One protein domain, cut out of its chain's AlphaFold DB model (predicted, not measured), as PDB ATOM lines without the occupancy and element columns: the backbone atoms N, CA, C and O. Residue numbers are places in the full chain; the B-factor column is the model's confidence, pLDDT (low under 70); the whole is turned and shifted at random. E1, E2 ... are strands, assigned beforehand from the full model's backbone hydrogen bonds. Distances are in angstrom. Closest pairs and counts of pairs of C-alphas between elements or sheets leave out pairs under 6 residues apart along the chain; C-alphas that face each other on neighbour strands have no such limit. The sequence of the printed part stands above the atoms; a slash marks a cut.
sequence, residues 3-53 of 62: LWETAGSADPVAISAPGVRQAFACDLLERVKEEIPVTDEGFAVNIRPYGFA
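What this domain is: This is residues 3 to 53 of the 62 residues of an uncharacterized protein of candidate division BRC1 bacterium ADurb.BinA364 (UniProt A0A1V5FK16). With little regular structure, the model is a loose V of two small strand pairs, E1 with E4 and the hairpin E2 and E3, and the ends, residues 3 to 4 and 52 to 53, pair antiparallel and fold back between its arms. The printed part has 51 residues, 18 of them in four named strands, E1 to E4 in order; the class is all strand, both two-stranded sheets are antiparallel, and there is no named helix. It is compact, with a radius of gyration of the C-alphas of 11.2 A, and flat, spanning 29 by 24 by 13 A.

How they stand to each other: E1, residues 13 to 15, and E4, residues 43 to 45, are antiparallel at 148 degrees, with N 15 and O 43 2.8 A apart. E2, residues 20 to 26, and E3, residues 32 to 36, form an antiparallel hairpin at 138 degrees, with N 25 and O 34 2.8 A apart. The closest C-alphas of E3 and E4, Ile 36 and Phe 43, are 7.1 A apart. E1 and E3 are apart.

Where its parts are: E1 begins at C-alpha 13 (40.156, 16.356, 21.391). E2 measures 16.2 A and E3 10.5 A. E4 ends at C-alpha 45 (38.101, 13.461, 17.701).

The domain as a whole: The farthest C-alphas, Gly 8 and Gly 19, are 29.9 A apart. The printed part has no cut, and no printed residue is under 70 in pLDDT.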
ATOM      1  N   LEU A   3      38.175  21.367  12.697       95.88
ATOM      2  CA  LEU A   3      39.120  21.544  13.793       95.88
ATOM      3  C   LEU A   3      40.536  21.550  13.227       95.88
ATOM      4  O   LEU A   3      40.828  20.818  12.277       95.88
ATOM      5  N   TRP A   4      41.400  22.355  13.832       96.81
ATOM      6  CA  TRP A   4      42.829  22.387  13.560       96.81
ATOM      7  C   TRP A   4      43.563  22.224  14.886       96.81
ATOM      8  O   TRP A   4      43.353  23.012  15.805       96.81
ATOM      9  N   GLU A   5      44.380  21.181  14.993       96.75
ATOM     10  CA  GLU A   5      45.295  21.004  16.117       96.75
ATOM     11  C   GLU A   5      46.519  21.898  15.875       96.75
ATOM     12  O   GLU A   5      47.129  21.822  14.810       96.75
ATOM     13  N   THR A   6      46.848  22.790  16.810       97.00
ATOM     14  CA  THR A   6      47.924  23.786  16.634       97.00
ATOM     15  C   THR A   6      49.051  23.666  17.654       97.00
ATOM     16  O   THR A   6      50.055  24.362  17.524       97.00
ATOM     17  N   ALA A   7      48.893  22.840  18.687       96.25
ATOM     18  CA  ALA A   7      49.866  22.672  19.760       96.25
ATOM     19  C   ALA A   7      50.892  21.565  19.461       96.25
ATOM     20  O   ALA A   7      51.903  21.473  20.154       96.25
ATOM     21  N   GLY A   8      50.670  20.751  18.425       96.50
ATOM     22  CA  GLY A   8      51.487  19.583  18.113       96.50
ATOM     23  C   GLY A   8      51.152  18.371  18.984       96.50
ATOM     24  O   GLY A   8      51.956  17.440  19.050       96.50
ATOM     25  N   SER A   9      50.000  18.371  19.665       95.44
ATOM     26  CA  SER A   9      49.555  17.224  20.459       95.44
ATOM     27  C   SER A   9      48.939  16.138  19.574       95.44
ATOM     28  O   SER A   9      48.333  16.415  18.540       95.44
ATOM     29  N   ALA A  10      49.108  14.884  19.992       93.88
ATOM     30  CA  ALA A  10      48.433  13.728  19.409       93.88
ATOM     31  C   ALA A  10      47.251  13.245  20.266       93.88
ATOM     32  O   ALA A  10      46.629  12.235  19.931       93.88
ATOM     33  N   ASP A  11      46.958  13.933  21.372       95.25
ATOM     34  CA  ASP A  11      45.868  13.557  22.261       95.25
ATOM     35  C   ASP A  11      44.510  13.799  21.582       95.25
ATOM     36  O   ASP A  11      44.323  14.818  20.903       95.25
ATOM     37  N   PRO A  12      43.530  12.895  21.758       94.38
ATOM     38  CA  PRO A  12      42.185  13.109  21.247       94.38
ATOM     39  C   PRO A  12      41.556  14.384  21.821       94.38
ATOM     40  O   PRO A  12      41.620  14.645  23.023       94.38
ATOM     41  N   VAL A  13      40.880  15.154  20.969       94.94
ATOM     42  CA  VAL A  13      40.156  16.356  21.391       94.94
ATOM     43  C   VAL A  13      38.743  15.963  21.801       94.94
ATOM     44  O   VAL A  13      37.942  15.556  20.956       94.94
ATOM     45  N   ALA A  14      38.433  16.086  23.091       95.69
ATOM     46  CA  ALA A  14      37.081  15.906  23.609       95.69
ATOM     47  C   ALA A  14      36.216  17.136  23.305       95.69
ATOM     48  O   ALA A  14      36.629  18.276  23.526       95.69
ATOM     49  N   ILE A  15      35.008  16.903  22.797       95.69
ATOM     50  CA  ILE A  15      34.073  17.947  22.387       95.69
ATOM     51  C   ILE A  15      32.737  17.691  23.061       95.69
ATOM     52  O   ILE A  15      32.049  16.723  22.740       95.69
ATOM     53  N   SER A  16      32.354  18.599  23.956       95.44
ATOM     54  CA  SER A  16      30.991  18.646  24.477       95.44
ATOM     55  C   SER A  16      30.075  19.254  23.419       95.44
ATOM     56  O   SER A  16      30.317  20.363  22.936       95.44
ATOM     57  N   ALA A  17      29.035  18.518  23.033       91.19
ATOM     58  CA  ALA A  17      28.105  18.936  21.990       91.19
ATOM     59  C   ALA A  17      26.652  18.601  22.371       91.19
ATOM     60  O   ALA A  17      26.078  17.644  21.843       91.19
ATOM     61  N   PRO A  18      26.036  19.376  23.283       90.88
ATOM     62  CA  PRO A  18      24.646  19.168  23.678       90.88
ATOM     63  C   PRO A  18      23.699  19.187  22.470       90.88
ATOM     64  O   PRO A  18      23.819  20.035  21.586       90.88
ATOM     65  N   GLY A  19      22.750  18.250  22.432       90.81
ATOM     66  CA  GLY A  19      21.763  18.135  21.351       90.81
ATOM     67  C   GLY A  19      22.265  17.432  20.085       90.81
ATOM     68  O   GLY A  19      21.463  17.156  19.194       90.81
ATOM     69  N   VAL A  20      23.553  17.087  19.992       94.62
ATOM     70  CA  VAL A  20      24.072  16.231  18.915       94.62
ATOM     71  C   VAL A  20      23.770  14.771  19.236       94.62
ATOM     72  O   VAL A  20      24.066  14.304  20.329       94.62
ATOM     73  N   ARG A  21      23.199  14.040  18.273       94.81
ATOM     74  CA  ARG A  21      22.952  12.592  18.403       94.81
ATOM     75  C   ARG A  21      23.852  11.732  17.535       94.81
ATOM     76  O   ARG A  21      24.034  10.563  17.843       94.81
ATOM     77  N   GLN A  22      24.399  12.292  16.459       96.62
ATOM     78  CA  GLN A  22      25.346  11.581  15.605       96.62
ATOM     79  C   GLN A  22      26.476  12.508  15.180       96.62
ATOM     80  O   GLN A  22      26.258  13.685  14.866       96.62
ATOM     81  N   ALA A  23      27.678  11.951  15.122       97.56
ATOM     82  CA  ALA A  23      28.862  12.612  14.611       97.56
ATOM     83  C   ALA A  23      29.557  11.685  13.613       97.56
ATOM     84  O   ALA A  23      29.637  10.479  13.818       97.56
ATOM     85  N   PHE A  24      30.071  12.249  12.527       98.12
ATOM     86  CA  PHE A  24      30.788  11.500  11.500       98.12
ATOM     87  C   PHE A  24      32.112  12.178  11.208       98.12
ATOM     88  O   PHE A  24      32.135  13.384  10.949       98.12
ATOM     89  N   ALA A  25      33.201  11.417  11.195       97.75
ATOM     90  CA  ALA A  25      34.466  11.907  10.683       97.75
ATOM     91  C   ALA A  25      34.381  12.000   9.156       97.75
ATOM     92  O   ALA A  25      33.954  11.066   8.469       97.75
ATOM     93  N   CYS A  26      34.824  13.130   8.624       98.31
ATOM     94  CA  CYS A  26      34.844  13.420   7.201       98.31
ATOM     95  C   CYS A  26      36.263  13.756   6.733       98.31
ATOM     96  O   CYS A  26      37.132  14.155   7.513       98.31
ATOM     97  N   ASP A  27      36.509  13.646   5.426       96.75
ATOM     98  CA  ASP A  27      37.623  14.388   4.835       96.75
ATOM     99  C   ASP A  27      37.322  15.892   4.716       96.75
ATOM    100  O   ASP A  27      36.247  16.380   5.061       96.75
ATOM    101  N   LEU A  28      38.298  16.650   4.213       96.06
ATOM    102  CA  LEU A  28      38.173  18.096   4.034       96.06
ATOM    103  C   LEU A  28      37.194  18.511   2.924       96.06
ATOM    104  O   LEU A  28      36.927  19.706   2.806       96.06
ATOM    105  N   LEU A  29      36.683  17.553   2.141       97.31
ATOM    106  CA  LEU A  29      35.606  17.728   1.164       97.31
ATOM    107  C   LEU A  29      34.255  17.249   1.724       97.31
ATOM    108  O   LEU A  29      33.310  17.057   0.966       97.31
ATOM    109  N   GLU A  30      34.175  17.042   3.041       96.62
ATOM    110  CA  GLU A  30      32.963  16.685   3.786       96.62
ATOM    111  C   GLU A  30      32.402  15.290   3.470       96.62
ATOM    112  O   GLU A  30      31.307  14.934   3.911       96.62
ATOM    113  N   ARG A  31      33.176  14.446   2.776       98.12
ATOM    114  CA  ARG A  31      32.792  13.056   2.512       98.12
ATOM    115  C   ARG A  31      32.970  12.234   3.783       98.12
ATOM    116  O   ARG A  31      34.057  12.230   4.367       98.12
ATOM    117  N   VAL A  32      31.907  11.544   4.193       98.00
ATOM    118  CA  VAL A  32      31.881  10.698   5.395       98.00
ATOM    119  C   VAL A  32      32.855   9.533   5.236       98.00
ATOM    120  O   VAL A  32      32.880   8.878   4.196       98.00
ATOM    121  N   LYS A  33      33.647   9.281   6.280       96.56
ATOM    122  CA  LYS A  33      34.559   8.136   6.373       96.56
ATOM    123  C   LYS A  33      34.074   7.108   7.381       96.56
ATOM    124  O   LYS A  33      34.029   5.926   7.066       96.56
ATOM    125  N   GLU A  34      33.734   7.572   8.576       97.12
ATOM    126  CA  GLU A  34      33.362   6.732   9.710       97.12
ATOM    127  C   GLU A  34      32.428   7.492  10.654       97.12
ATOM    128  O   GLU A  34      32.435   8.725  10.705       97.12
ATOM    129  N   GLU A  35      31.609   6.746  11.386       97.62
ATOM    130  CA  GLU A  35      30.814   7.273  12.491       97.62
ATOM    131  C   GLU A  35      31.692   7.406  13.739       97.62
ATOM    132  O   GLU A  35      32.522   6.544  14.027       97.62
ATOM    133  N   ILE A  36      31.515   8.501  14.473       97.44
ATOM    134  CA  ILE A  36      32.176   8.747  15.752       97.44
ATOM    135  C   ILE A  36      31.150   8.452  16.849       97.44
ATOM    136  O   ILE A  36      30.079   9.065  16.834       97.44
ATOM    137  N   PRO A  37      31.455   7.565  17.812       96.62
ATOM    138  CA  PRO A  37      30.576   7.327  18.949       96.62
ATOM    139  C   PRO A  37      30.287   8.626  19.707       96.62
ATOM    140  O   PRO A  37      31.211   9.329  20.123       96.62
ATOM    141  N   VAL A  38      29.001   8.924  19.888       96.00
ATOM    142  CA  VAL A  38      28.513  10.047  20.696       96.00
ATOM    143  C   VAL A  38      27.941   9.491  21.997       96.00
ATOM    144  O   VAL A  38      27.172   8.530  21.982       96.00
ATOM    145  N   THR A  39      28.324  10.093  23.116       93.50
ATOM    146  CA  THR A  39      27.792   9.831  24.457       93.50
ATOM    147  C   THR A  39      27.103  11.087  24.993       93.50
ATOM    148  O   THR A  39      27.172  12.153  24.378       93.50
ATOM    149  N   ASP A  40      26.479  10.993  26.168       87.62
ATOM    150  CA  ASP A  40      25.849  12.146  26.828       87.62
ATOM    151  C   ASP A  40      26.852  13.268  27.173       87.62
ATOM    152  O   ASP A  40      26.472  14.431  27.299       87.62
ATOM    153  N   GLU A  41      28.143  12.943  27.286       90.31
ATOM    154  CA  GLU A  41      29.219  13.907  27.559       90.31
ATOM    155  C   GLU A  41      29.782  14.549  26.275       90.31
ATOM    156  O   GLU A  41      30.488  15.561  26.339       90.31
ATOM    157  N   GLY A  42      29.441  14.001  25.104       95.00
ATOM    158  CA  GLY A  42      29.902  14.454  23.797       95.00
ATOM    159  C   GLY A  42      30.634  13.363  23.018       95.00
ATOM    160  O   GLY A  42      30.196  12.218  22.963       95.00
ATOM    161  N   PHE A  43      31.729  13.719  22.352       96.50
ATOM    162  CA  PHE A  43      32.527  12.775  21.564       96.50
ATOM    163  C   PHE A  43      33.996  13.201  21.498       96.50
ATOM    164  O   PHE A  43      34.338  14.353  21.771       96.50
ATOM    165  N   ALA A  44      34.874  12.271  21.120       97.06
ATOM    166  CA  ALA A  44      36.302  12.524  20.959       97.06
ATOM    167  C   ALA A  44      36.708  12.471  19.483       97.06
ATOM    168  O   ALA A  44      36.272  11.594  18.735       97.06
ATOM    169  N   VAL A  45      37.566  13.400  19.064       96.50
ATOM    170  CA  VAL A  45      38.101  13.461  17.701       96.50
ATOM    171  C   VAL A  45      39.602  13.229  17.738       96.50
ATOM    172  O   VAL A  45      40.343  13.991  18.358       96.50
ATOM    173  N   ASN A  46      40.058  12.208  17.019       94.56
ATOM    174  CA  ASN A  46      41.481  11.992  16.796       94.56
ATOM    175  C   ASN A  46      41.983  12.975  15.733       94.56
ATOM    176  O   ASN A  46      41.512  12.962  14.592       94.56
ATOM    177  N   ILE A  47      42.954  13.812  16.093       95.38
ATOM    178  CA  ILE A  47      43.609  14.746  15.173       95.38
ATOM    179  C   ILE A  47      45.110  14.494  15.252       95.38
ATOM    180  O   ILE A  47      45.667  14.318  16.330       95.38
ATOM    181  N   ARG A  48      45.777  14.425  14.097       95.31
ATOM    182  CA  ARG A  48      47.242  14.335  14.070       95.31
ATOM    183  C   ARG A  48      47.846  15.669  14.536       95.31
ATOM    184  O   ARG A  48      47.234  16.695  14.241       95.31
ATOM    185  N   PRO A  49      49.057  15.673  15.124       97.31
ATOM    186  CA  PRO A  49      49.804  16.901  15.392       97.31
ATOM    187  C   PRO A  49      49.836  17.827  14.172       97.31
ATOM    188  O   PRO A  49      50.159  17.381  13.065       97.31
ATOM    189  N   TYR A  50      49.475  19.095  14.367       97.38
ATOM    190  CA  TYR A  50      49.360  20.122  13.321       97.38
ATOM    191  C   TYR A  50      48.367  19.797  12.189       97.38
ATOM    192  O   TYR A  50      48.390  20.417  11.122       97.38
ATOM    193  N   GLY A  51      47.501  18.804  12.396       96.69
ATOM    194  CA  GLY A  51      46.559  18.287  11.416       96.69
ATOM    195  C   GLY A  51      45.168  18.905  11.511       96.69
ATOM    196  O   GLY A  51      44.807  19.583  12.473       96.69
ATOM    197  N   PHE A  52      44.349  18.614  10.499       97.38
ATOM    198  CA  PHE A  52      42.945  19.010  10.456       97.38
ATOM    199  C   PHE A  52      42.028  17.802  10.612       97.38
ATOM    200  O   PHE A  52      42.284  16.742  10.036       97.38
ATOM    201  N   ALA A  53      40.911  18.010  11.300       97.31
ATOM    202  CA  ALA A  53      39.778  17.098  11.295       97.31
ATOM    203  C   ALA A  53      38.521  17.817  10.801       97.31
ATOM    204  O   ALA A  53      38.303  19.003  11.066       97.31
TER     205      ALA A  53